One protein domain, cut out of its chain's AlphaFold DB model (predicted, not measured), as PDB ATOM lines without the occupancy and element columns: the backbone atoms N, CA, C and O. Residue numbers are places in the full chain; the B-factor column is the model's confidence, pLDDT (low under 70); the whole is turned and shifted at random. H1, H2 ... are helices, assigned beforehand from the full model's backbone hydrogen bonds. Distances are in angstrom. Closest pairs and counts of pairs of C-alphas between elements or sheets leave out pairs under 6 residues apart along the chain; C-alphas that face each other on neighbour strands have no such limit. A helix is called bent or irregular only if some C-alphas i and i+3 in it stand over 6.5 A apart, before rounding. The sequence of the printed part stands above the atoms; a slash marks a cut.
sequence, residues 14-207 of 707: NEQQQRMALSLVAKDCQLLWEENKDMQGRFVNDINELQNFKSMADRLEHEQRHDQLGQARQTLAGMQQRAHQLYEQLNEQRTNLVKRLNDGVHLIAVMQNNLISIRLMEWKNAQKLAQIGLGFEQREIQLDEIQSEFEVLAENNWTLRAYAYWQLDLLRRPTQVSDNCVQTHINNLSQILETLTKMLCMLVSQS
ATOM      1  N   ASN A  14     320.510 241.768 277.139       71.06
ATOM      2  CA  ASN A  14     320.864 241.240 278.451       71.06
ATOM      3  C   ASN A  14     319.706 240.493 279.159       71.06
ATOM      4  O   ASN A  14     319.920 239.421 279.711       71.06
ATOM      5  N   GLU A  15     318.467 240.988 279.112       70.69
ATOM      6  CA  GLU A  15     317.296 240.320 279.713       70.69
ATOM      7  C   GLU A  15     316.959 239.003 279.014       70.69
ATOM      8  O   GLU A  15     316.701 237.991 279.669       70.69
ATOM      9  N   GLN A  16     317.003 238.983 277.678       77.50
ATOM     10  CA  GLN A  16     316.813 237.745 276.921       77.50
ATOM     11  C   GLN A  16     317.917 236.729 277.237       77.50
ATOM     12  O   GLN A  16     317.629 235.546 277.423       77.50
ATOM     13  N   GLN A  17     319.169 237.185 277.357       82.19
ATOM     14  CA  GLN A  17     320.288 236.344 277.782       82.19
ATOM     15  C   GLN A  17     320.085 235.779 279.190       82.19
ATOM     16  O   GLN A  17     320.288 234.583 279.388       82.19
ATOM     17  N   GLN A  18     319.629 236.586 280.150       84.81
ATOM     18  CA  GLN A  18     319.353 236.132 281.517       84.81
ATOM     19  C   GLN A  18     318.211 235.111 281.571       84.81
ATOM     20  O   GLN A  18     318.342 234.089 282.244       84.81
ATOM     21  N   ARG A  19     317.126 235.322 280.812       85.31
ATOM     22  CA  ARG A  19     316.025 234.348 280.693       85.31
ATOM     23  C   ARG A  19     316.504 233.016 280.113       85.31
ATOM     24  O   ARG A  19     316.185 231.959 280.657       85.31
ATOM     25  N   MET A  20     317.288 233.058 279.033       88.50
ATOM     26  CA  MET A  20     317.874 231.853 278.437       88.50
ATOM     27  C   MET A  20     318.828 231.151 279.407       88.50
ATOM     28  O   MET A  20     318.776 229.930 279.538       88.50
ATOM     29  N   ALA A  21     319.652 231.911 280.132       91.00
ATOM     30  CA  ALA A  21     320.558 231.372 281.138       91.00
ATOM     31  C   ALA A  21     319.800 230.684 282.283       91.00
ATOM     32  O   ALA A  21     320.177 229.582 282.677       91.00
ATOM     33  N   LEU A  22     318.709 231.279 282.781       92.31
ATOM     34  CA  LEU A  22     317.881 230.678 283.830       92.31
ATOM     35  C   LEU A  22     317.213 229.379 283.357       92.31
ATOM     36  O   LEU A  22     317.232 228.385 284.079       92.31
ATOM     37  N   SER A  23     316.685 229.362 282.130       90.75
ATOM     38  CA  SER A  23     316.104 228.150 281.541       90.75
ATOM     39  C   SER A  23     317.144 227.035 281.375       90.75
ATOM     40  O   SER A  23     316.862 225.875 281.681       90.75
ATOM     41  N   LEU A  24     318.369 227.380 280.960       93.44
ATOM     42  CA  LEU A  24     319.477 226.429 280.870       93.44
ATOM     43  C   LEU A  24     319.843 225.865 282.250       93.44
ATOM     44  O   LEU A  24     319.963 224.656 282.399       93.44
ATOM     45  N   VAL A  25     319.945 226.719 283.274       94.50
ATOM     46  CA  VAL A  25     320.198 226.295 284.662       94.50
ATOM     47  C   VAL A  25     319.117 225.338 285.159       94.50
ATOM     48  O   VAL A  25     319.440 224.319 285.763       94.50
ATOM     49  N   ALA A  26     317.841 225.636 284.902       92.69
ATOM     50  CA  ALA A  26     316.736 224.765 285.291       92.69
ATOM     51  C   ALA A  26     316.828 223.386 284.617       92.69
ATOM     52  O   ALA A  26     316.621 222.368 285.281       92.69
ATOM     53  N   LYS A  27     317.201 223.349 283.332       94.56
ATOM     54  CA  LYS A  27     317.420 222.105 282.586       94.56
ATOM     55  C   LYS A  27     318.626 221.316 283.105       94.56
ATOM     56  O   LYS A  27     318.528 220.104 283.267       94.56
ATOM     57  N   ASP A  28     319.733 221.983 283.413       95.06
ATOM     58  CA  ASP A  28     320.917 221.330 283.979       95.06
ATOM     59  C   ASP A  28     320.613 220.740 285.363       95.06
ATOM     60  O   ASP A  28     320.980 219.604 285.649       95.06
ATOM     61  N   CYS A  29     319.890 221.480 286.212       95.62
ATOM     62  CA  CYS A  29     319.430 220.987 287.512       95.62
ATOM     63  C   CYS A  29     318.521 219.762 287.376       95.62
ATOM     64  O   CYS A  29     318.628 218.850 288.193       95.62
ATOM     65  N   GLN A  30     317.655 219.722 286.357       95.19
ATOM     66  CA  GLN A  30     316.828 218.550 286.075       95.19
ATOM     67  C   GLN A  30     317.691 217.321 285.787       95.19
ATOM     68  O   GLN A  30     317.517 216.294 286.438       95.19
ATOM     69  N   LEU A  31     318.628 217.439 284.841       95.94
ATOM     70  CA  LEU A  31     319.507 216.337 284.445       95.94
ATOM     71  C   LEU A  31     320.344 215.848 285.629       95.94
ATOM     72  O   LEU A  31     320.354 214.658 285.931       95.94
ATOM     73  N   LEU A  32     320.962 216.776 286.365       95.06
ATOM     74  CA  LEU A  32     321.743 216.455 287.558       95.06
ATOM     75  C   LEU A  32     320.889 215.777 288.634       95.06
ATOM     76  O   LEU A  32     321.363 214.861 289.303       95.06
ATOM     77  N   TRP A  33     319.640 216.202 288.835       95.12
ATOM     78  CA  TRP A  33     318.745 215.553 289.791       95.12
ATOM     79  C   TRP A  33     318.359 214.134 289.351       95.12
ATOM     80  O   TRP A  33     318.394 213.219 290.174       95.12
ATOM     81  N   GLU A  34     318.035 213.927 288.072       94.56
ATOM     82  CA  GLU A  34     317.724 212.601 287.521       94.56
ATOM     83  C   GLU A  34     318.918 211.642 287.664       94.56
ATOM     84  O   GLU A  34     318.755 210.533 288.178       94.56
ATOM     85  N   GLU A  35     320.128 212.093 287.326       94.19
ATOM     86  CA  GLU A  35     321.365 211.320 287.500       94.19
ATOM     87  C   GLU A  35     321.633 210.982 288.972       94.19
ATOM     88  O   GLU A  35     321.918 209.829 289.310       94.19
ATOM     89  N   ASN A  36     321.494 211.962 289.873       91.94
ATOM     90  CA  ASN A  36     321.632 211.748 291.314       91.94
ATOM     91  C   ASN A  36     320.622 210.718 291.835       91.94
ATOM     92  O   ASN A  36     320.986 209.848 292.626       91.94
ATOM     93  N   LYS A  37     319.363 210.791 291.388       92.38
ATOM     94  CA  LYS A  37     318.307 209.845 291.769       92.38
ATOM     95  C   LYS A  37     318.653 208.421 291.334       92.38
ATOM     96  O   LYS A  37     318.528 207.487 292.130       92.38
ATOM     97  N   ASP A  38     319.105 208.257 290.097       93.31
ATOM     98  CA  ASP A  38     319.427 206.948 289.539       93.31
ATOM     99  C   ASP A  38     320.678 206.343 290.190       93.31
ATOM    100  O   ASP A  38     320.672 205.165 290.561       93.31
ATOM    101  N   MET A  39     321.731 207.137 290.401       90.62
ATOM    102  CA  MET A  39     322.934 206.690 291.114       90.62
ATOM    103  C   MET A  39     322.653 206.362 292.579       90.62
ATOM    104  O   MET A  39     323.154 205.357 293.073       90.62
ATOM    105  N   GLN A  40     321.813 207.148 293.261       88.88
ATOM    106  CA  GLN A  40     321.358 206.833 294.616       88.88
ATOM    107  C   GLN A  40     320.666 205.467 294.654       88.88
ATOM    108  O   GLN A  40     320.949 204.660 295.537       88.88
ATOM    109  N   GLY A  41     319.771 205.195 293.698       88.50
ATOM    110  CA  GLY A  41     319.084 203.909 293.596       88.50
ATOM    111  C   GLY A  41     320.055 202.744 293.396       88.50
ATOM    112  O   GLY A  41     319.961 201.738 294.098       88.50
ATOM    113  N   ARG A  42     321.034 202.900 292.495       90.50
ATOM    114  CA  ARG A  42     322.096 201.899 292.280       90.50
ATOM    115  C   ARG A  42     322.939 201.683 293.535       90.50
ATOM    116  O   ARG A  42     323.177 200.543 293.904       90.50
ATOM    117  N   PHE A  43     323.319 202.758 294.220       88.25
ATOM    118  CA  PHE A  43     324.107 202.687 295.447       88.25
ATOM    119  C   PHE A  43     323.361 201.951 296.566       88.25
ATOM    120  O   PHE A  43     323.937 201.094 297.227       88.25
ATOM    121  N   VAL A  44     322.065 202.221 296.749       86.19
ATOM    122  CA  VAL A  44     321.237 201.494 297.728       86.19
ATOM    123  C   VAL A  44     321.159 200.000 297.393       86.19
ATOM    124  O   VAL A  44     321.256 199.172 298.298       86.19
ATOM    125  N   ASN A  45     321.038 199.643 296.111       88.44
ATOM    126  CA  ASN A  45     321.057 198.243 295.685       88.44
ATOM    127  C   ASN A  45     322.413 197.579 295.966       88.44
ATOM    128  O   ASN A  45     322.434 196.510 296.570       88.44
ATOM    129  N   ASP A  46     323.526 198.233 295.619       87.12
ATOM    130  CA  ASP A  46     324.881 197.729 295.887       87.12
ATOM    131  C   ASP A  46     325.121 197.523 297.395       87.12
ATOM    132  O   ASP A  46     325.722 196.526 297.798       87.12
ATOM    133  N   ILE A  47     324.617 198.424 298.249       85.31
ATOM    134  CA  ILE A  47     324.693 198.290 299.713       85.31
ATOM    135  C   ILE A  47     323.855 197.106 300.214       85.31
ATOM    136  O   ILE A  47     324.336 196.334 301.046       85.31
ATOM    137  N   ASN A  48     322.639 196.912 299.699       85.56
ATOM    138  CA  ASN A  48     321.805 195.760 300.058       85.56
ATOM    139  C   ASN A  48     322.447 194.433 299.622       85.56
ATOM    140  O   ASN A  48     322.456 193.460 300.379       85.56
ATOM    141  N   GLU A  49     323.025 194.378 298.419       87.12
ATOM    142  CA  GLU A  49     323.771 193.205 297.960       87.12
ATOM    143  C   GLU A  49     324.996 192.945 298.842       87.12
ATOM    144  O   GLU A  49     325.219 191.809 299.263       87.12
ATOM    145  N   LEU A  50     325.754 193.990 299.186       86.69
ATOM    146  CA  LEU A  50     326.890 193.900 300.104       86.69
ATOM    147  C   LEU A  50     326.494 193.328 301.466       86.69
ATOM    148  O   LEU A  50     327.229 192.505 302.008       86.69
ATOM    149  N   GLN A  51     325.343 193.719 302.011       83.31
ATOM    150  CA  GLN A  51     324.829 193.165 303.264       83.31
ATOM    151  C   GLN A  51     324.513 191.677 303.138       83.31
ATOM    152  O   GLN A  51     324.962 190.888 303.968       83.31
ATOM    153  N   ASN A  52     323.821 191.279 302.069       86.06
ATOM    154  CA  ASN A  52     323.506 189.875 301.810       86.06
ATOM    155  C   ASN A  52     324.779 189.023 301.679       86.06
ATOM    156  O   ASN A  52     324.870 187.943 302.266       86.06
ATOM    157  N   PHE A  53     325.787 189.523 300.957       83.88
ATOM    158  CA  PHE A  53     327.079 188.849 300.816       83.88
ATOM    159  C   PHE A  53     327.888 188.834 302.115       83.88
ATOM    160  O   PHE A  53     328.547 187.833 302.393       83.88
ATOM    161  N   LYS A  54     327.813 189.888 302.936       84.81
ATOM    162  CA  LYS A  54     328.446 189.927 304.261       84.81
ATOM    163  C   LYS A  54     327.834 188.873 305.183       84.81
ATOM    164  O   LYS A  54     328.562 188.042 305.707       84.81
ATOM    165  N   SER A  55     326.504 188.800 305.266       84.00
ATOM    166  CA  SER A  55     325.811 187.756 306.035       84.00
ATOM    167  C   SER A  55     326.094 186.342 305.515       84.00
ATOM    168  O   SER A  55     326.192 185.400 306.301       84.00
ATOM    169  N   MET A  56     326.248 186.168 304.199       82.75
ATOM    170  CA  MET A  56     326.663 184.892 303.606       82.75
ATOM    171  C   MET A  56     328.100 184.522 304.002       82.75
ATOM    172  O   MET A  56     328.359 183.375 304.361       82.75
ATOM    173  N   ALA A  57     329.030 185.482 303.967       81.62
ATOM    174  CA  ALA A  57     330.415 185.280 304.383       81.62
ATOM    175  C   ALA A  57     330.515 184.935 305.880       81.62
ATOM    176  O   ALA A  57     331.209 183.981 306.225       81.62
ATOM    177  N   ASP A  58     329.754 185.625 306.737       81.62
ATOM    178  CA  ASP A  58     329.694 185.361 308.182       81.62
ATOM    179  C   ASP A  58     329.155 183.947 308.480       81.62
ATOM    180  O   ASP A  58     329.657 183.242 309.357       81.62
ATOM    181  N   ARG A  59     328.164 183.475 307.709       82.62
ATOM    182  CA  ARG A  59     327.664 182.091 307.804       82.62
ATOM    183  C   ARG A  59     328.711 181.060 307.386       82.62
ATOM    184  O   ARG A  59     328.882 180.060 308.079       82.62
ATOM    185  N   LEU A  60     329.416 181.297 306.280       80.62
ATOM    186  CA  LEU A  60     330.496 180.419 305.809       80.62
ATOM    187  C   LEU A  60     331.672 180.370 306.797       80.62
ATOM    188  O   LEU A  60     332.334 179.336 306.907       80.62
ATOM    189  N   GLU A  61     331.906 181.463 307.531       79.88
ATOM    190  CA  GLU A  61     332.871 181.533 308.632       79.88
ATOM    191  C   GLU A  61     332.456 180.638 309.796       79.88
ATOM    192  O   GLU A  61     333.270 179.868 310.308       79.88
ATOM    193  N   HIS A  62     331.173 180.665 310.151       79.69
ATOM    194  CA  HIS A  62     330.619 179.810 311.195       79.69
ATOM    195  C   HIS A  62     330.625 178.317 310.814       79.69
ATOM    196  O   HIS A  62     330.840 177.460 311.667       79.69
ATOM    197  N   GLU A  63     330.452 178.001 309.527       82.00
ATOM    198  CA  GLU A  63     330.466 176.635 308.978       82.00
ATOM    199  C   GLU A  63     331.887 176.085 308.676       82.00
ATOM    200  O   GLU A  63     332.009 174.972 308.166       82.00
ATOM    201  N   GLN A  64     332.964 176.832 308.978       75.38
ATOM    202  CA  GLN A  64     334.382 176.456 308.762       75.38
ATOM    203  C   GLN A  64     334.750 176.033 307.319       75.38
ATOM    204  O   GLN A  64     335.681 175.254 307.090       75.38
ATOM    205  N   ARG A  65     334.067 176.567 306.298       73.81
ATOM    206  CA  ARG A  65     334.364 176.279 304.879       73.81
ATOM    207  C   ARG A  65     335.443 177.206 304.311       73.81
ATOM    208  O   ARG A  65     335.154 178.092 303.507       73.81
ATOM    209  N   HIS A  66     336.693 176.987 304.712       71.88
ATOM    210  CA  HIS A  66     337.817 177.894 304.432       71.88
ATOM    211  C   HIS A  66     338.067 178.216 302.940       71.88
ATOM    212  O   HIS A  66     338.363 179.370 302.629       71.88
ATOM    213  N   ASP A  67     337.870 177.272 302.012       71.31
ATOM    214  CA  ASP A  67     338.069 177.526 300.570       71.31
ATOM    215  C   ASP A  67     336.994 178.452 299.967       71.31
ATOM    216  O   ASP A  67     337.292 179.341 299.168       71.31
ATOM    217  N   GLN A  68     335.733 178.288 300.386       73.62
ATOM    218  CA  GLN A  68     334.609 179.123 299.934       73.62
ATOM    219  C   GLN A  68     334.635 180.507 300.602       73.62
ATOM    220  O   GLN A  68     334.244 181.504 299.994       73.62
ATOM    221  N   LEU A  69     335.161 180.583 301.827       75.94
ATOM    222  CA  LEU A  69     335.346 181.822 302.577       75.94
ATOM    223  C   LEU A  69     336.343 182.776 301.899       75.94
ATOM    224  O   LEU A  69     336.099 183.981 301.844       75.94
ATOM    225  N   GLY A  70     337.450 182.252 301.358       77.19
ATOM    226  CA  GLY A  70     338.452 183.054 300.648       77.19
ATOM    227  C   GLY A  70     337.879 183.747 299.405       77.19
ATOM    228  O   GLY A  70     338.037 184.958 299.243       77.19
ATOM    229  N   GLN A  71     337.140 183.004 298.574       80.94
ATOM    230  CA  GLN A  71     336.455 183.556 297.395       80.94
ATOM    231  C   GLN A  71     335.343 184.545 297.771       80.94
ATOM    232  O   GLN A  71     335.211 185.596 297.135       80.94
ATOM    233  N   ALA A  72     334.571 184.252 298.824       79.12
ATOM    234  CA  ALA A  72     333.534 185.154 299.320       79.12
ATOM    235  C   ALA A  72     334.126 186.486 299.816       79.12
ATOM    236  O   ALA A  72     333.624 187.546 299.446       79.12
ATOM    237  N   ARG A  73     335.238 186.459 300.569       82.19
ATOM    238  CA  ARG A  73     335.936 187.670 301.043       82.19
ATOM    239  C   ARG A  73     336.543 188.491 299.903       82.19
ATOM    240  O   ARG A  73     336.451 189.715 299.931       82.19
ATOM    241  N   GLN A  74     337.118 187.846 298.886       84.19
ATOM    242  CA  GLN A  74     337.643 188.547 297.708       84.19
ATOM    243  C   GLN A  74     336.522 189.230 296.906       84.19
ATOM    244  O   GLN A  74     336.669 190.377 296.487       84.19
ATOM    245  N   THR A  75     335.383 188.549 296.744       85.38
ATOM    246  CA  THR A  75     334.195 189.110 296.083       85.38
ATOM    247  C   THR A  75     333.621 190.280 296.883       85.38
ATOM    248  O   THR A  75     333.346 191.331 296.309       85.38
ATOM    249  N   LEU A  76     333.528 190.144 298.213       86.00
ATOM    250  CA  LEU A  76     333.086 191.204 299.122       86.00
ATOM    251  C   LEU A  76     333.967 192.458 299.003       86.00
ATOM    252  O   LEU A  76     333.441 193.554 298.847       86.00
ATOM    253  N   ALA A  77     335.294 192.303 299.011       85.25
ATOM    254  CA  ALA A  77     336.228 193.421 298.860       85.25
ATOM    255  C   ALA A  77     336.074 194.125 297.497       85.25
ATOM    256  O   ALA A  77     336.053 195.355 297.428       85.25
ATOM    257  N   GLY A  78     335.891 193.358 296.415       87.56
ATOM    258  CA  GLY A  78     335.610 193.913 295.089       87.56
ATOM    259  C   GLY A  78     334.277 194.669 295.027       87.56
ATOM    260  O   GLY A  78     334.198 195.740 294.428       87.56
ATOM    261  N   MET A  79     333.230 194.156 295.679       86.62
ATOM    262  CA  MET A  79     331.940 194.845 295.802       86.62
ATOM    263  C   MET A  79     332.046 196.127 296.640       86.62
ATOM    264  O   MET A  79     331.481 197.146 296.252       86.62
ATOM    265  N   GLN A  80     332.812 196.111 297.737       86.50
ATOM    266  CA  GLN A  80     333.053 197.289 298.579       86.50
ATOM    267  C   GLN A  80     333.760 198.399 297.798       86.50
ATOM    268  O   GLN A  80     333.356 199.558 297.876       86.50
ATOM    269  N   GLN A  81     334.772 198.050 296.996       87.25
ATOM    270  CA  GLN A  81     335.481 199.016 296.158       87.25
ATOM    271  C   GLN A  81     334.559 199.644 295.100       87.25
ATOM    272  O   GLN A  81     334.605 200.858 294.902       87.25
ATOM    273  N   ARG A  82     333.692 198.847 294.453       88.88
ATOM    274  CA  ARG A  82     332.692 199.362 293.497       88.88
ATOM    275  C   ARG A  82     331.695 200.309 294.165       88.88
ATOM    276  O   ARG A  82     331.463 201.398 293.647       88.88
ATOM    277  N   ALA A  83     331.157 199.927 295.324       86.38
ATOM    278  CA  ALA A  83     330.215 200.759 296.070       86.38
ATOM    279  C   ALA A  83     330.853 202.083 296.526       86.38
ATOM    280  O   ALA A  83     330.215 203.131 296.445       86.38
ATOM    281  N   HIS A  84     332.123 202.062 296.944       86.94
ATOM    282  CA  HIS A  84     332.866 203.272 297.303       86.94
ATOM    283  C   HIS A  84     333.084 204.201 296.096       86.94
ATOM    284  O   HIS A  84     332.817 205.395 296.193       86.94
ATOM    285  N   GLN A  85     333.489 203.666 294.938       89.69
ATOM    286  CA  GLN A  85     333.640 204.461 293.710       89.69
ATOM    287  C   GLN A  85     332.321 205.107 293.270       89.69
ATOM    288  O   GLN A  85     332.305 206.272 292.877       89.69
ATOM    289  N   LEU A  86     331.213 204.367 293.361       90.06
ATOM    290  CA  LEU A  86     329.886 204.894 293.055       90.06
ATOM    291  C   LEU A  86     329.472 205.996 294.042       90.06
ATOM    292  O   LEU A  86     328.868 206.984 293.632       90.06
ATOM    293  N   TYR A  87     329.815 205.854 295.325       87.75
ATOM    294  CA  TYR A  87     329.541 206.872 296.338       87.75
ATOM    295  C   TYR A  87     330.306 208.178 296.088       87.75
ATOM    296  O   TYR A  87     329.713 209.251 296.180       87.75
ATOM    297  N   GLU A  88     331.589 208.101 295.724       88.69
ATOM    298  CA  GLU A  88     332.401 209.275 295.364       88.69
ATOM    299  C   GLU A  88     331.796 210.028 294.168       88.69
ATOM    300  O   GLU A  88     331.568 211.236 294.241       88.69
ATOM    301  N   GLN A  89     331.436 209.303 293.101       91.25
ATOM    302  CA  GLN A  89     330.779 209.883 291.921       91.25
ATOM    303  C   GLN A  89     329.430 210.521 292.272       91.25
ATOM    304  O   GLN A  89     329.120 211.632 291.842       91.25
ATOM    305  N   LEU A  90     328.630 209.843 293.095       89.88
ATOM    306  CA  LEU A  90     327.365 210.371 293.592       89.88
ATOM    307  C   LEU A  90     327.578 211.659 294.402       89.88
ATOM    308  O   LEU A  90     326.808 212.607 294.269       89.88
ATOM    309  N   ASN A  91     328.625 211.730 295.223       88.25
ATOM    310  CA  ASN A  91     328.924 212.914 296.022       88.25
ATOM    311  C   ASN A  91     329.389 214.111 295.173       88.25
ATOM    312  O   ASN A  91     328.995 215.255 295.433       88.25
ATOM    313  N   GLU A  92     330.167 213.852 294.123       91.56
ATOM    314  CA  GLU A  92     330.533 214.852 293.120       91.56
ATOM    315  C   GLU A  92     329.281 215.418 292.432       91.56
ATOM    316  O   GLU A  92     329.084 216.636 292.395       91.56
ATOM    317  N   GLN A  93     328.367 214.553 291.984       91.81
ATOM    318  CA  GLN A  93     327.142 214.998 291.313       91.81
ATOM    319  C   GLN A  93     326.165 215.723 292.242       91.81
ATOM    320  O   GLN A  93     325.493 216.667 291.813       91.81
ATOM    321  N   ARG A  94     326.108 215.365 293.529       91.56
ATOM    322  CA  ARG A  94     325.372 216.148 294.539       91.56
ATOM    323  C   ARG A  94     325.947 217.555 294.673       91.56
ATOM    324  O   ARG A  94     325.193 218.526 294.719       91.56
ATOM    325  N   THR A  95     327.273 217.672 294.694       92.81
ATOM    326  CA  THR A  95     327.972 218.963 294.776       92.81
ATOM    327  C   THR A  95     327.702 219.819 293.537       92.81
ATOM    328  O   THR A  95     327.394 221.008 293.664       92.81
ATOM    329  N   ASN A  96     327.730 219.214 292.346       95.00
ATOM    330  CA  ASN A  96     327.391 219.886 291.090       95.00
ATOM    331  C   ASN A  96     325.948 220.405 291.091       95.00
ATOM    332  O   ASN A  96     325.718 221.562 290.732       95.00
ATOM    333  N   LEU A  97     324.989 219.599 291.564       95.12
ATOM    334  CA  LEU A  97     323.591 220.016 291.698       95.12
ATOM    335  C   LEU A  97     323.443 221.205 292.656       95.12
ATOM    336  O   LEU A  97     322.800 222.192 292.308       95.12
ATOM    337  N   VAL A  98     324.066 221.155 293.837       95.44
ATOM    338  CA  VAL A  98     324.030 222.262 294.813       95.44
ATOM    339  C   VAL A  98     324.623 223.542 294.221       95.44
ATOM    340  O   VAL A  98     324.050 224.622 294.383       95.44
ATOM    341  N   LYS A  99     325.747 223.444 293.502       95.69
ATOM    342  CA  LYS A  99     326.357 224.591 292.817       95.69
ATOM    343  C   LYS A  99     325.409 225.175 291.769       95.69
ATOM    344  O   LYS A  99     325.179 226.380 291.761       95.69
ATOM    345  N   ARG A 100     324.800 224.323 290.939       96.31
ATOM    346  CA  ARG A 100     323.902 224.766 289.867       96.31
ATOM    347  C   ARG A 100     322.601 225.372 290.397       96.31
ATOM    348  O   ARG A 100     322.125 226.371 289.862       96.31
ATOM    349  N   LEU A 101     322.068 224.837 291.495       96.94
ATOM    350  CA  LEU A 101     320.935 225.428 292.207       96.94
ATOM    351  C   LEU A 101     321.272 226.822 292.758       96.94
ATOM    352  O   LEU A 101     320.447 227.727 292.644       96.94
ATOM    353  N   ASN A 102     322.477 227.022 293.305       97.06
ATOM    354  CA  ASN A 102     322.930 228.340 293.760       97.06
ATOM    355  C   ASN A 102     323.062 229.349 292.606       97.06
ATOM    356  O   ASN A 102     322.633 230.493 292.763       97.06
ATOM    357  N   ASP A 103     323.572 228.933 291.439       96.25
ATOM    358  CA  ASP A 103     323.577 229.780 290.234       96.25
ATOM    359  C   ASP A 103     322.147 230.236 289.887       96.25
ATOM    360  O   ASP A 103     321.904 231.411 289.599       96.25
ATOM    361  N   GLY A 104     321.186 229.310 289.963       96.44
ATOM    362  CA  GLY A 104     319.771 229.583 289.721       96.44
ATOM    363  C   GLY A 104     319.160 230.550 290.735       96.44
ATOM    364  O   GLY A 104     318.447 231.473 290.342       96.44
ATOM    365  N   VAL A 105     319.484 230.400 292.024       97.00
ATOM    366  CA  VAL A 105     319.081 231.345 293.081       97.00
ATOM    367  C   VAL A 105     319.596 232.751 292.781       97.00
ATOM    368  O   VAL A 105     318.826 233.708 292.855       97.00
ATOM    369  N   HIS A 106     320.869 232.886 292.403       96.12
ATOM    370  CA  HIS A 106     321.463 234.180 292.075       96.12
ATOM    371  C   HIS A 106     320.792 234.827 290.852       96.12
ATOM    372  O   HIS A 106     320.433 236.004 290.893       96.12
ATOM    373  N   LEU A 107     320.579 234.061 289.776       95.50
ATOM    374  CA  LEU A 107     319.884 234.538 288.574       95.50
ATOM    375  C   LEU A 107     318.459 235.007 288.886       95.50
ATOM    376  O   LEU A 107     318.084 236.109 288.487       95.50
ATOM    377  N   ILE A 108     317.693 234.217 289.647       96.19
ATOM    378  CA  ILE A 108     316.345 234.599 290.082       96.19
ATOM    379  C   ILE A 108     316.391 235.890 290.895       96.19
ATOM    380  O   ILE A 108     315.593 236.781 290.631       96.19
ATOM    381  N   ALA A 109     317.321 236.027 291.844       95.69
ATOM    382  CA  ALA A 109     317.419 237.221 292.678       95.69
ATOM    383  C   ALA A 109     317.676 238.494 291.849       95.69
ATOM    384  O   ALA A 109     317.008 239.510 292.054       95.69
ATOM    385  N   VAL A 110     318.598 238.432 290.881       94.56
ATOM    386  CA  VAL A 110     318.910 239.561 289.987       94.56
ATOM    387  C   VAL A 110     317.706 239.923 289.118       94.56
ATOM    388  O   VAL A 110     317.310 241.090 289.068       94.56
ATOM    389  N   MET A 111     317.098 238.929 288.467       94.56
ATOM    390  CA  MET A 111     315.952 239.146 287.584       94.56
ATOM    391  C   MET A 111     314.722 239.639 288.353       94.56
ATOM    392  O   MET A 111     314.054 240.566 287.907       94.56
ATOM    393  N   GLN A 112     314.447 239.078 289.531       95.38
ATOM    394  CA  GLN A 112     313.334 239.488 290.385       95.38
ATOM    395  C   GLN A 112     313.507 240.926 290.886       95.38
ATOM    396  O   GLN A 112     312.533 241.677 290.910       95.38
ATOM    397  N   ASN A 113     314.727 241.339 291.245       94.69
ATOM    398  CA  ASN A 113     314.986 242.726 291.626       94.69
ATOM    399  C   ASN A 113     314.799 243.692 290.446       94.69
ATOM    400  O   ASN A 113     314.197 244.747 290.627       94.69
ATOM    401  N   ASN A 114     315.261 243.337 289.243       94.69
ATOM    402  CA  ASN A 114     315.014 244.148 288.048       94.69
ATOM    403  C   ASN A 114     313.499 244.269 287.773       94.69
ATOM    404  O   ASN A 114     312.961 245.374 287.712       94.69
ATOM    405  N   LEU A 115     312.788 243.141 287.731       95.50
ATOM    406  CA  LEU A 115     311.351 243.105 287.467       95.50
ATOM    407  C   LEU A 115     310.543 243.928 288.481       95.50
ATOM    408  O   LEU A 115     309.730 244.764 288.090       95.50
ATOM    409  N   ILE A 116     310.745 243.696 289.781       94.38
ATOM    410  CA  ILE A 116     309.921 244.306 290.833       94.38
ATOM    411  C   ILE A 116     310.357 245.746 291.115       94.38
ATOM    412  O   ILE A 116     309.507 246.632 291.165       94.38
ATOM    413  N   SER A 117     311.654 245.989 291.320       92.25
ATOM    414  CA  SER A 117     312.156 247.283 291.804       92.25
ATOM    415  C   SER A 117     312.342 248.311 290.688       92.25
ATOM    416  O   SER A 117     312.323 249.506 290.977       92.25
ATOM    417  N   ILE A 118     312.517 247.867 289.437       92.81
ATOM    418  CA  ILE A 118     312.741 248.743 288.278       92.81
ATOM    419  C   ILE A 118     311.511 248.716 287.371       92.81
ATOM    420  O   ILE A 118     310.704 249.644 287.435       92.81
ATOM    421  N   ARG A 119     311.295 247.640 286.601       94.31
ATOM    422  CA  ARG A 119     310.267 247.609 285.540       94.31
ATOM    423  C   ARG A 119     308.854 247.860 286.064       94.31
ATOM    424  O   ARG A 119     308.133 248.717 285.553       94.31
ATOM    425  N   LEU A 120     308.446 247.140 287.110       95.69
ATOM    426  CA  LEU A 120     307.116 247.304 287.697       95.69
ATOM    427  C   LEU A 120     306.944 248.689 288.337       95.69
ATOM    428  O   LEU A 120     305.858 249.271 288.270       95.69
ATOM    429  N   MET A 121     307.996 249.237 288.946       93.56
ATOM    430  CA  MET A 121     307.955 250.570 289.551       93.56
ATOM    431  C   MET A 121     307.876 251.683 288.508       93.56
ATOM    432  O   MET A 121     307.109 252.629 288.696       93.56
ATOM    433  N   GLU A 122     308.602 251.558 287.399       94.19
ATOM    434  CA  GLU A 122     308.509 252.457 286.249       94.19
ATOM    435  C   GLU A 122     307.105 252.431 285.646       94.19
ATOM    436  O   GLU A 122     306.502 253.490 285.472       94.19
ATOM    437  N   TRP A 123     306.530 251.241 285.444       96.44
ATOM    438  CA  TRP A 123     305.157 251.088 284.959       96.44
ATOM    439  C   TRP A 123     304.134 251.730 285.912       96.44
ATOM    440  O   TRP A 123     303.268 252.494 285.479       96.44
ATOM    441  N   LYS A 124     304.260 251.512 287.231       95.69
ATOM    442  CA  LYS A 124     303.397 252.166 288.235       95.69
ATOM    443  C   LYS A 124     303.583 253.691 288.247       95.69
ATOM    444  O   LYS A 124     302.616 254.429 288.447       95.69
ATOM    445  N   ASN A 125     304.802 254.190 288.027       94.75
ATOM    446  CA  ASN A 125     305.074 255.625 287.944       94.75
ATOM    447  C   ASN A 125     304.478 256.245 286.676       94.75
ATOM    448  O   ASN A 125     303.844 257.295 286.762       94.75
ATOM    449  N   ALA A 126     304.603 255.575 285.530       95.56
ATOM    450  CA  ALA A 126     303.946 255.971 284.290       95.56
ATOM    451  C   ALA A 126     302.418 255.992 284.459       95.56
ATOM    452  O   ALA A 126     301.770 256.970 284.091       95.56
ATOM    453  N   GLN A 127     301.841 254.989 285.136       95.81
ATOM    454  CA  GLN A 127     300.414 254.954 285.473       95.81
ATOM    455  C   GLN A 127     299.982 256.151 286.336       95.81
ATOM    456  O   GLN A 127     298.946 256.765 286.076       95.81
ATOM    457  N   LYS A 128     300.784 256.510 287.345       95.12
ATOM    458  CA  LYS A 128     300.556 257.682 288.202       95.12
ATOM    459  C   LYS A 128     300.598 258.985 287.397       95.12
ATOM    460  O   LYS A 128     299.718 259.827 287.566       95.12
ATOM    461  N   LEU A 129     301.594 259.146 286.525       95.00
ATOM    462  CA  LEU A 129     301.767 260.343 285.697       95.00
ATOM    463  C   LEU A 129     300.716 260.443 284.574       95.00
ATOM    464  O   LEU A 129     300.320 261.541 284.191       95.00
ATOM    465  N   ALA A 130     300.164 259.321 284.111       95.50
ATOM    466  CA  ALA A 130     299.050 259.329 283.165       95.50
ATOM    467  C   ALA A 130     297.808 260.050 283.724       95.50
ATOM    468  O   ALA A 130     297.093 260.719 282.981       95.50
ATOM    469  N   GLN A 131     297.576 259.997 285.044       94.19
ATOM    470  CA  GLN A 131     296.463 260.706 285.697       94.19
ATOM    471  C   GLN A 131     296.637 262.240 285.736       94.19
ATOM    472  O   GLN A 131     295.702 262.948 286.116       94.19
ATOM    473  N   ILE A 132     297.807 262.763 285.342       94.00
ATOM    474  CA  ILE A 132     298.051 264.205 285.154       94.00
ATOM    475  C   ILE A 132     298.175 264.600 283.676       94.00
ATOM    476  O   ILE A 132     298.408 265.768 283.386       94.00
ATOM    477  N   GLY A 133     297.982 263.656 282.749       91.81
ATOM    478  CA  GLY A 133     297.949 263.916 281.309       91.81
ATOM    479  C   GLY A 133     299.258 263.637 280.575       91.81
ATOM    480  O   GLY A 133     299.365 263.989 279.403       91.81
ATOM    481  N   LEU A 134     300.255 263.021 281.227       93.00
ATOM    482  CA  LEU A 134     301.411 262.501 280.495       93.00
ATOM    483  C   LEU A 134     300.986 261.290 279.659       93.00
ATOM    484  O   LEU A 134     300.182 260.465 280.100       93.00
ATOM    485  N   GLY A 135     301.548 261.182 278.457       89.50
ATOM    486  CA  GLY A 135     301.315 260.040 277.583       89.50
ATOM    487  C   GLY A 135     301.738 258.741 278.264       89.50
ATOM    488  O   GLY A 135     302.847 258.633 278.783       89.50
ATOM    489  N   PHE A 136     300.845 257.756 278.256       92.38
ATOM    490  CA  PHE A 136     301.152 256.391 278.669       92.38
ATOM    491  C   PHE A 136     300.698 255.425 277.582       92.38
ATOM    492  O   PHE A 136     299.775 254.622 277.746       92.38
ATOM    493  N   GLU A 137     301.334 255.589 276.427       86.44
ATOM    494  CA  GLU A 137     301.153 254.723 275.274       86.44
ATOM    495  C   GLU A 137     301.602 253.300 275.624       86.44
ATOM    496  O   GLU A 137     302.489 253.100 276.453       86.44
ATOM    497  N   GLN A 138     300.964 252.297 275.016       88.50
ATOM    498  CA  GLN A 138     301.327 250.883 275.186       88.50
ATOM    499  C   GLN A 138     301.217 250.337 276.626       88.50
ATOM    500  O   GLN A 138     301.811 249.305 276.927       88.50
ATOM    501  N   ARG A 139     300.415 250.962 277.507       90.50
ATOM    502  CA  ARG A 139     300.185 250.497 278.894       90.50
ATOM    503  C   ARG A 139     299.933 248.992 279.000       90.50
ATOM    504  O   ARG A 139     300.519 248.343 279.863       90.50
ATOM    505  N   GLU A 140     299.014 248.478 278.182       90.69
ATOM    506  CA  GLU A 140     298.626 247.064 278.202       90.69
ATOM    507  C   GLU A 140     299.776 246.171 277.744       90.69
ATOM    508  O   GLU A 140     300.107 245.221 278.436       90.69
ATOM    509  N   ILE A 141     300.452 246.541 276.653       92.94
ATOM    510  CA  ILE A 141     301.588 245.790 276.104       92.94
ATOM    511  C   ILE A 141     302.721 245.706 277.133       92.94
ATOM    512  O   ILE A 141     303.221 244.620 277.410       92.94
ATOM    513  N   GLN A 142     303.081 246.827 277.766       94.25
ATOM    514  CA  GLN A 142     304.108 246.839 278.811       94.25
ATOM    515  C   GLN A 142     303.711 245.990 280.025       94.25
ATOM    516  O   GLN A 142     304.560 245.323 280.615       94.25
ATOM    517  N   LEU A 143     302.430 245.995 280.411       95.50
ATOM    518  CA  LEU A 143     301.952 245.153 281.508       95.50
ATOM    519  C   LEU A 143     301.966 243.665 281.132       95.50
ATOM    520  O   LEU A 143     302.291 242.838 281.979       95.50
ATOM    521  N   ASP A 144     301.648 243.329 279.881       94.94
ATOM    522  CA  ASP A 144     301.689 241.961 279.359       94.94
ATOM    523  C   ASP A 144     303.137 241.431 279.308       94.94
ATOM    524  O   ASP A 144     303.399 240.288 279.689       94.94
ATOM    525  N   GLU A 145     304.111 242.272 278.940       94.06
ATOM    526  CA  GLU A 145     305.541 241.941 279.025       94.06
ATOM    527  C   GLU A 145     305.998 241.680 280.465       94.06
ATOM    528  O   GLU A 145     306.696 240.698 280.727       94.06
ATOM    529  N   ILE A 146     305.584 242.538 281.404       95.88
ATOM    530  CA  ILE A 146     305.858 242.369 282.837       95.88
ATOM    531  C   ILE A 146     305.208 241.076 283.347       95.88
ATOM    532  O   ILE A 146     305.860 240.310 284.056       95.88
ATOM    533  N   GLN A 147     303.958 240.783 282.964       95.38
ATOM    534  CA  GLN A 147     303.294 239.520 283.303       95.38
ATOM    535  C   GLN A 147     304.097 238.318 282.791       95.38
ATOM    536  O   GLN A 147     304.344 237.388 283.555       95.38
ATOM    537  N   SER A 148     304.568 238.346 281.542       93.62
ATOM    538  CA  SER A 148     305.408 237.273 280.998       93.62
ATOM    539  C   SER A 148     306.668 237.028 281.846       93.62
ATOM    540  O   SER A 148     307.086 235.882 282.010       93.62
ATOM    541  N   GLU A 149     307.268 238.069 282.426       93.69
ATOM    542  CA  GLU A 149     308.419 237.923 283.331       93.69
ATOM    543  C   GLU A 149     308.057 237.331 284.686       93.69
ATOM    544  O   GLU A 149     308.771 236.449 285.167       93.69
ATOM    545  N   PHE A 150     306.947 237.777 285.279       95.44
ATOM    546  CA  PHE A 150     306.421 237.182 286.507       95.44
ATOM    547  C   PHE A 150     306.152 235.687 286.318       95.44
ATOM    548  O   PHE A 150     306.556 234.883 287.155       95.44
ATOM    549  N   GLU A 151     305.522 235.316 285.204       93.62
ATOM    550  CA  GLU A 151     305.234 233.936 284.821       93.62
ATOM    551  C   GLU A 151     306.506 233.084 284.696       93.62
ATOM    552  O   GLU A 151     306.617 232.043 285.347       93.62
ATOM    553  N   VAL A 152     307.490 233.545 283.913       92.62
ATOM    554  CA  VAL A 152     308.760 232.829 283.699       92.62
ATOM    555  C   VAL A 152     309.540 232.680 285.005       92.62
ATOM    556  O   VAL A 152     310.073 231.602 285.280       92.62
ATOM    557  N   LEU A 153     309.617 233.729 285.830       94.69
ATOM    558  CA  LEU A 153     310.315 233.656 287.114       94.69
ATOM    559  C   LEU A 153     309.607 232.738 288.104       94.69
ATOM    560  O   LEU A 153     310.278 231.978 288.799       94.69
ATOM    561  N   ALA A 154     308.275 232.775 288.157       93.38
ATOM    562  CA  ALA A 154     307.498 231.908 289.030       93.38
ATOM    563  C   ALA A 154     307.692 230.431 288.665       93.38
ATOM    564  O   ALA A 154     307.974 229.620 289.546       93.38
ATOM    565  N   GLU A 155     307.613 230.095 287.375       93.12
ATOM    566  CA  GLU A 155     307.791 228.729 286.871       93.12
ATOM    567  C   GLU A 155     309.207 228.194 287.131       93.12
ATOM    568  O   GLU A 155     309.374 227.096 287.670       93.12
ATOM    569  N   ASN A 156     310.241 228.981 286.815       94.12
ATOM    570  CA  ASN A 156     311.628 228.563 287.032       94.12
ATOM    571  C   ASN A 156     311.975 228.488 288.525       94.12
ATOM    572  O   ASN A 156     312.622 227.532 288.951       94.12
ATOM    573  N   ASN A 157     311.513 229.440 289.345       95.06
ATOM    574  CA  ASN A 157     311.696 229.374 290.797       95.06
ATOM    575  C   ASN A 157     311.024 228.123 291.375       95.06
ATOM    576  O   ASN A 157     311.669 227.369 292.105       95.06
ATOM    577  N   TRP A 158     309.772 227.851 290.990       93.38
ATOM    578  CA  TRP A 158     309.052 226.652 291.416       93.38
ATOM    579  C   TRP A 158     309.784 225.368 291.017       93.38
ATOM    580  O   TRP A 158     309.920 224.449 291.825       93.38
ATOM    581  N   THR A 159     310.307 225.322 289.794       93.94
ATOM    582  CA  THR A 159     311.048 224.176 289.258       93.94
ATOM    583  C   THR A 159     312.343 223.921 290.034       93.94
ATOM    584  O   THR A 159     312.558 222.815 290.529       93.94
ATOM    585  N   LEU A 160     313.179 224.945 290.238       96.12
ATOM    586  CA  LEU A 160     314.405 224.812 291.039       96.12
ATOM    587  C   LEU A 160     314.096 224.435 292.493       96.12
ATOM    588  O   LEU A 160     314.788 223.608 293.092       96.12
ATOM    589  N   ARG A 161     313.021 225.002 293.051       95.31
ATOM    590  CA  ARG A 161     312.514 224.649 294.377       95.31
ATOM    591  C   ARG A 161     312.142 223.170 294.454       95.31
ATOM    592  O   ARG A 161     312.469 222.527 295.452       95.31
ATOM    593  N   ALA A 162     311.455 222.644 293.443       94.12
ATOM    594  CA  ALA A 162     311.050 221.247 293.392       94.12
ATOM    595  C   ALA A 162     312.272 220.318 293.389       94.12
ATOM    596  O   ALA A 162     312.323 219.406 294.209       94.12
ATOM    597  N   TYR A 163     313.297 220.604 292.576       94.94
ATOM    598  CA  TYR A 163     314.535 219.813 292.563       94.94
ATOM    599  C   TYR A 163     315.282 219.856 293.901       94.94
ATOM    600  O   TYR A 163     315.704 218.813 294.398       94.94
ATOM    601  N   ALA A 164     315.387 221.031 294.534       95.19
ATOM    602  CA  ALA A 164     315.986 221.147 295.864       95.19
ATOM    603  C   ALA A 164     315.208 220.328 296.910       95.19
ATOM    604  O   ALA A 164     315.806 219.609 297.710       95.19
ATOM    605  N   TYR A 165     313.872 220.394 296.880       94.12
ATOM    606  CA  TYR A 165     313.007 219.629 297.775       94.12
ATOM    607  C   TYR A 165     313.114 218.118 297.539       94.12
ATOM    608  O   TYR A 165     313.276 217.366 298.496       94.12
ATOM    609  N   TRP A 166     313.056 217.663 296.288       94.00
ATOM    610  CA  TRP A 166     313.150 216.244 295.956       94.00
ATOM    611  C   TRP A 166     314.521 215.664 296.286       94.00
ATOM    612  O   TRP A 166     314.594 214.542 296.776       94.00
ATOM    613  N   GLN A 167     315.604 216.417 296.069       92.81
ATOM    614  CA  GLN A 167     316.936 215.993 296.496       92.81
ATOM    615  C   GLN A 167     317.023 215.884 298.022       92.81
ATOM    616  O   GLN A 167     317.577 214.922 298.550       92.81
ATOM    617  N   LEU A 168     316.448 216.847 298.743       91.19
ATOM    618  CA  LEU A 168     316.406 216.834 300.202       91.19
ATOM    619  C   LEU A 168     315.582 215.655 300.744       91.19
ATOM    620  O   LEU A 168     316.000 215.017 301.706       91.19
ATOM    621  N   ASP A 169     314.441 215.344 300.122       89.81
ATOM    622  CA  ASP A 169     313.638 214.156 300.436       89.81
ATOM    623  C   ASP A 169     314.441 212.873 300.195       89.81
ATOM    624  O   ASP A 169     314.518 212.020 301.076       89.81
ATOM    625  N   LEU A 170     315.116 212.772 299.045       87.44
ATOM    626  CA  LEU A 170     315.945 211.622 298.692       87.44
ATOM    627  C   LEU A 170     317.052 211.362 299.725       87.44
ATOM    628  O   LEU A 170     317.269 210.211 300.096       87.44
ATOM    629  N   LEU A 171     317.714 212.416 300.216       85.38
ATOM    630  CA  LEU A 171     318.766 212.321 301.238       85.38
ATOM    631  C   LEU A 171     318.232 212.038 302.651       85.38
ATOM    632  O   LEU A 171     318.974 211.537 303.490       85.38
ATOM    633  N   ARG A 172     316.969 212.385 302.935       84.12
ATOM    634  CA  ARG A 172     316.322 212.148 304.238       84.12
ATOM    635  C   ARG A 172     315.671 210.779 304.351       84.12
ATOM    636  O   ARG A 172     315.368 210.350 305.465       84.12
ATOM    637  N   ARG A 173     315.434 210.095 303.229       81.38
ATOM    638  CA  ARG A 173     315.018 208.692 303.259       81.38
ATOM    639  C   ARG A 173     316.072 207.893 304.023       81.38
ATOM    640  O   ARG A 173     317.253 208.203 303.895       81.38
ATOM    641  N   PRO A 174     315.671 206.884 304.812       60.94
ATOM    642  CA  PRO A 174     316.601 206.084 305.592       60.94
ATOM    643  C   PRO A 174     317.514 205.273 304.664       60.94
ATOM    644  O   PRO A 174     317.281 204.105 304.380       60.94
ATOM    645  N   THR A 175     318.580 205.899 304.181       55.78
ATOM    646  CA  THR A 175     319.789 205.199 303.783       55.78
ATOM    647  C   THR A 175     320.598 204.958 305.040       55.78
ATOM    648  O   THR A 175     320.840 205.888 305.806       55.78
ATOM    649  N   GLN A 176     321.021 203.716 305.261       52.88
ATOM    650  CA  GLN A 176     321.746 203.268 306.457       52.88
ATOM    651  C   GLN A 176     323.194 203.819 306.537       52.88
ATOM    652  O   GLN A 176     324.071 203.201 307.130       52.88
ATOM    653  N   VAL A 177     323.447 204.984 305.924       52.00
ATOM    654  CA  VAL A 177     324.738 205.659 305.782       52.00
ATOM    655  C   VAL A 177     324.645 207.049 306.410       52.00
ATOM    656  O   VAL A 177     324.174 208.003 305.797       52.00
ATOM    657  N   SER A 178     325.065 207.148 307.672       53.22
ATOM    658  CA  SER A 178     325.214 208.408 308.405       53.22
ATOM    659  C   SER A 178     326.625 208.956 308.176       53.22
ATOM    660  O   SER A 178     327.521 208.701 308.976       53.22
ATOM    661  N   ASP A 179     326.824 209.694 307.085       65.44
ATOM    662  CA  ASP A 179     328.085 210.388 306.783       65.44
ATOM    663  C   ASP A 179     327.942 211.907 307.030       65.44
ATOM    664  O   ASP A 179     326.925 212.521 306.688       65.44
ATOM    665  N   ASN A 180     328.982 212.529 307.595       70.06
ATOM    666  CA  ASN A 180     329.099 213.981 307.777       70.06
ATOM    667  C   ASN A 180     328.938 214.745 306.450       70.06
ATOM    668  O   ASN A 180     328.408 215.864 306.427       70.06
ATOM    669  N   CYS A 181     329.352 214.143 305.330       74.69
ATOM    670  CA  CYS A 181     329.201 214.745 304.009       74.69
ATOM    671  C   CYS A 181     327.722 214.911 303.606       74.69
ATOM    672  O   CYS A 181     327.309 215.980 303.148       74.69
ATOM    673  N   VAL A 182     326.885 213.899 303.867       79.44
ATOM    674  CA  VAL A 182     325.438 213.943 303.587       79.44
ATOM    675  C   VAL A 182     324.747 215.028 304.414       79.44
ATOM    676  O   VAL A 182     323.906 215.757 303.888       79.44
ATOM    677  N   GLN A 183     325.142 215.199 305.679       83.50
ATOM    678  CA  GLN A 183     324.587 216.250 306.539       83.50
ATOM    679  C   GLN A 183     324.894 217.660 306.021       83.50
ATOM    680  O   GLN A 183     324.037 218.543 306.060       83.50
ATOM    681  N   THR A 184     326.085 217.867 305.459       86.31
ATOM    682  CA  THR A 184     326.455 219.155 304.858       86.31
ATOM    683  C   THR A 184     325.593 219.462 303.628       86.31
ATOM    684  O   THR A 184     325.080 220.575 303.493       86.31
ATOM    685  N   HIS A 185     325.341 218.466 302.772       86.56
ATOM    686  CA  HIS A 185     324.432 218.616 301.628       86.56
ATOM    687  C   HIS A 185     322.995 218.919 302.052       86.56
ATOM    688  O   HIS A 185     322.360 219.797 301.469       86.56
ATOM    689  N   ILE A 186     322.490 218.246 303.092       89.56
ATOM    690  CA  ILE A 186     321.156 218.501 303.657       89.56
ATOM    691  C   ILE A 186     321.031 219.955 304.129       89.56
ATOM    692  O   ILE A 186     320.021 220.605 303.838       89.56
ATOM    693  N   ASN A 187     322.047 220.481 304.818       91.06
ATOM    694  CA  ASN A 187     322.054 221.864 305.299       91.06
ATOM    695  C   ASN A 187     322.052 222.866 304.134       91.06
ATOM    696  O   ASN A 187     321.202 223.757 304.097       91.06
ATOM    697  N   ASN A 188     322.927 222.671 303.141       93.00
ATOM    698  CA  ASN A 188     323.003 223.530 301.955       93.00
ATOM    699  C   ASN A 188     321.681 223.544 301.171       93.00
ATOM    700  O   ASN A 188     321.157 224.607 300.838       93.00
ATOM    701  N   LEU A 189     321.098 222.369 300.913       94.31
ATOM    702  CA  LEU A 189     319.817 222.246 300.212       94.31
ATOM    703  C   LEU A 189     318.665 222.866 301.005       94.31
ATOM    704  O   LEU A 189     317.781 223.476 300.408       94.31
ATOM    705  N   SER A 190     318.679 222.755 302.335       94.94
ATOM    706  CA  SER A 190     317.668 223.384 303.192       94.94
ATOM    707  C   SER A 190     317.719 224.913 303.087       94.94
ATOM    708  O   SER A 190     316.673 225.543 302.928       94.94
ATOM    709  N   GLN A 191     318.917 225.508 303.080       95.88
ATOM    710  CA  GLN A 191     319.098 226.956 302.908       95.88
ATOM    711  C   GLN A 191     318.677 227.438 301.509       95.88
ATOM    712  O   GLN A 191     317.996 228.460 301.378       95.88
ATOM    713  N   ILE A 192     319.037 226.693 300.458       96.50
ATOM    714  CA  ILE A 192     318.600 226.970 299.080       96.50
ATOM    715  C   ILE A 192     317.072 226.922 298.994       96.50
ATOM    716  O   ILE A 192     316.446 227.847 298.475       96.50
ATOM    717  N   LEU A 193     316.460 225.868 299.543       95.94
ATOM    718  CA  LEU A 193     315.013 225.688 299.554       95.94
ATOM    719  C   LEU A 193     314.316 226.849 300.271       95.94
ATOM    720  O   LEU A 193     313.337 227.388 299.754       95.94
ATOM    721  N   GLU A 194     314.811 227.258 301.438       95.88
ATOM    722  CA  GLU A 194     314.283 228.398 302.190       95.88
ATOM    723  C   GLU A 194     314.370 229.698 301.377       95.88
ATOM    724  O   GLU A 194     313.381 230.424 301.260       95.88
ATOM    725  N   THR A 195     315.518 229.950 300.745       97.00
ATOM    726  CA  THR A 195     315.750 231.149 299.927       97.00
ATOM    727  C   THR A 195     314.811 231.195 298.720       97.00
ATOM    728  O   THR A 195     314.145 232.206 298.497       97.00
ATOM    729  N   LEU A 196     314.672 230.081 297.990       96.31
ATOM    730  CA  LEU A 196     313.716 229.954 296.885       96.31
ATOM    731  C   LEU A 196     312.273 230.176 297.360       96.31
ATOM    732  O   LEU A 196     311.530 230.907 296.708       96.31
ATOM    733  N   THR A 197     311.902 229.633 298.532       95.00
ATOM    734  CA  THR A 197     310.582 229.877 299.153       95.00
ATOM    735  C   THR A 197     310.338 231.365 299.353       95.00
ATOM    736  O   THR A 197     309.309 231.882 298.933       95.00
ATOM    737  N   LYS A 198     311.285 232.059 299.994       94.81
ATOM    738  CA  LYS A 198     311.169 233.484 300.323       94.81
ATOM    739  C   LYS A 198     311.026 234.330 299.061       94.81
ATOM    740  O   LYS A 198     310.142 235.184 299.000       94.81
ATOM    741  N   MET A 199     311.845 234.058 298.044       95.19
ATOM    742  CA  MET A 199     311.785 234.750 296.755       95.19
ATOM    743  C   MET A 199     310.446 234.526 296.049       95.19
ATOM    744  O   MET A 199     309.832 235.492 295.601       95.19
ATOM    745  N   LEU A 200     309.945 233.287 296.030       93.81
ATOM    746  CA  LEU A 200     308.643 232.966 295.449       93.81
ATOM    747  C   LEU A 200     307.494 233.642 296.207       93.81
ATOM    748  O   LEU A 200     306.608 234.217 295.580       93.81
ATOM    749  N   CYS A 201     307.521 233.637 297.543       92.88
ATOM    750  CA  CYS A 201     306.505 234.314 298.348       92.88
ATOM    751  C   CYS A 201     306.472 235.821 298.071       92.88
ATOM    752  O   CYS A 201     305.398 236.401 297.909       92.88
ATOM    753  N   MET A 202     307.647 236.444 297.967       93.31
ATOM    754  CA  MET A 202     307.776 237.850 297.593       93.31
ATOM    755  C   MET A 202     307.246 238.107 296.175       93.31
ATOM    756  O   MET A 202     306.515 239.071 295.971       93.31
ATOM    757  N   LEU A 203     307.560 237.234 295.214       94.69
ATOM    758  CA  LEU A 203     307.095 237.348 293.832       94.69
ATOM    759  C   LEU A 203     305.561 237.286 293.754       94.69
ATOM    760  O   LEU A 203     304.946 238.156 293.144       94.69
ATOM    761  N   VAL A 204     304.938 236.316 294.435       92.81
ATOM    762  CA  VAL A 204     303.472 236.189 294.515       92.81
ATOM    763  C   VAL A 204     302.859 237.438 295.150       92.81
ATOM    764  O   VAL A 204     301.934 238.015 294.582       92.81
ATOM    765  N   SER A 205     303.404 237.901 296.281       91.44
ATOM    766  CA  SER A 205     302.910 239.087 296.993       91.44
ATOM    767  C   SER A 205     302.964 240.361 296.139       91.44
ATOM    768  O   SER A 205     302.033 241.160 296.182       91.44
ATOM    769  N   GLN A 206     304.009 240.540 295.324       93.88
ATOM    770  CA  GLN A 206     304.180 241.727 294.475       93.88
ATOM    771  C   GLN A 206     303.485 241.623 293.106       93.88
ATOM    772  O   GLN A 206     303.391 242.621 292.391       93.88
ATOM    773  N   SER A 207     302.980 240.441 292.740       95.00
ATOM    774  CA  SER A 207     302.333 240.197 291.443       95.00
ATOM    775  C   SER A 207     300.906 240.744 291.341       95.00
ATOM    776  O   SER A 207     300.356 240.798 290.243       95.00
TER     777      SER A 207
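What this domain is: This is residues 14 to 207 of the 707 residues of the protein "Signal transducer and activator of transcription" of Meloidogyne enterolobii (UniProt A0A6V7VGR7). The model is a long, thin rod of helices whose spine is H2, a helix that bends slightly yet runs nearly straight along most of the length. H1 folds back beside H2a to make a long two-helix hairpin at one end of the rod, H3 folds back along H2b at the other end, and between these ends H1, H2a, H3 and H4 come together as a four-helix bundle, up and down, each running against the one before it in the chain. The printed part has 194 residues, with four named helices in the order H1, H2, H3, H4 and no named strand; the class is all helix. The whole is extended, with a radius of gyration of the C-alphas of 25.6 A and spans of 99 by 24 by 19 A.

How they stand to each other: H2, residues 66 to 130, was assigned as one helix by its hydrogen bonds but is bent, with C-alphas 117 and 120 6.5 A apart. Its arms, H2a, residues 66 to 117, and H2b, residues 120 to 130, stand at a shallow tilt of 17 degrees. H1, residues 14 to 62, touches H2a in a hairpin, opposite ways at a shallow tilt of 20 degrees; their closest C-alphas, Leu 32 and Leu 97, are 5.8 A apart. H3, residues 139 to 172, touches H2b with residues 139 to 146 alone, in a hairpin at 22 degrees, closest at the C-alphas of Leu 120 and Ile 146, 7.0 A. H3 also touches H1, the same way at a shallow tilt of 12 degrees, with C-alphas Ala 26 and Leu 160 closest at 6.2 A. H2a touches H3 with residues 101 to 115 alone, closest at the C-alphas of Leu 101 and Leu 160, 6.7 A. H4, residues 180 to 206, forms a hairpin with H3 at 23 degrees, closest at the C-alphas of Arg 161 and Leu 193, 5.8 A. H4 touches H2a, the same way at 24 degrees, closest at the C-alphas of Val 105 and Leu 196, 6.7 A. H1 and H4 are apart. Every O i to N i+4 pair is within hydrogen-bond range in H1, H2b, H3 and H4; in H2a 47 of 48 are.

Where its parts are: H2a measures 75.1 A from first to last C-alpha and H2b 15.2 A. H1 measures 70.3 A, from C-alpha 14 at (320.864, 241.240, 278.451). H3 measures 48.7 A. H4 measures 39.6 A and ends with C-alpha 206 at (304.180, 241.727, 294.475).

The domain as a whole: The two C-alphas farthest apart, of Gln 64 and Gly 133, are 98.6 A apart. The printed part has no cut. The link from H1 to H2 is tight, and those from H2 to H3 and H3 to H4 are short. Mean pLDDT of the printed part is 89.1; residues 174 to 179 are under 70.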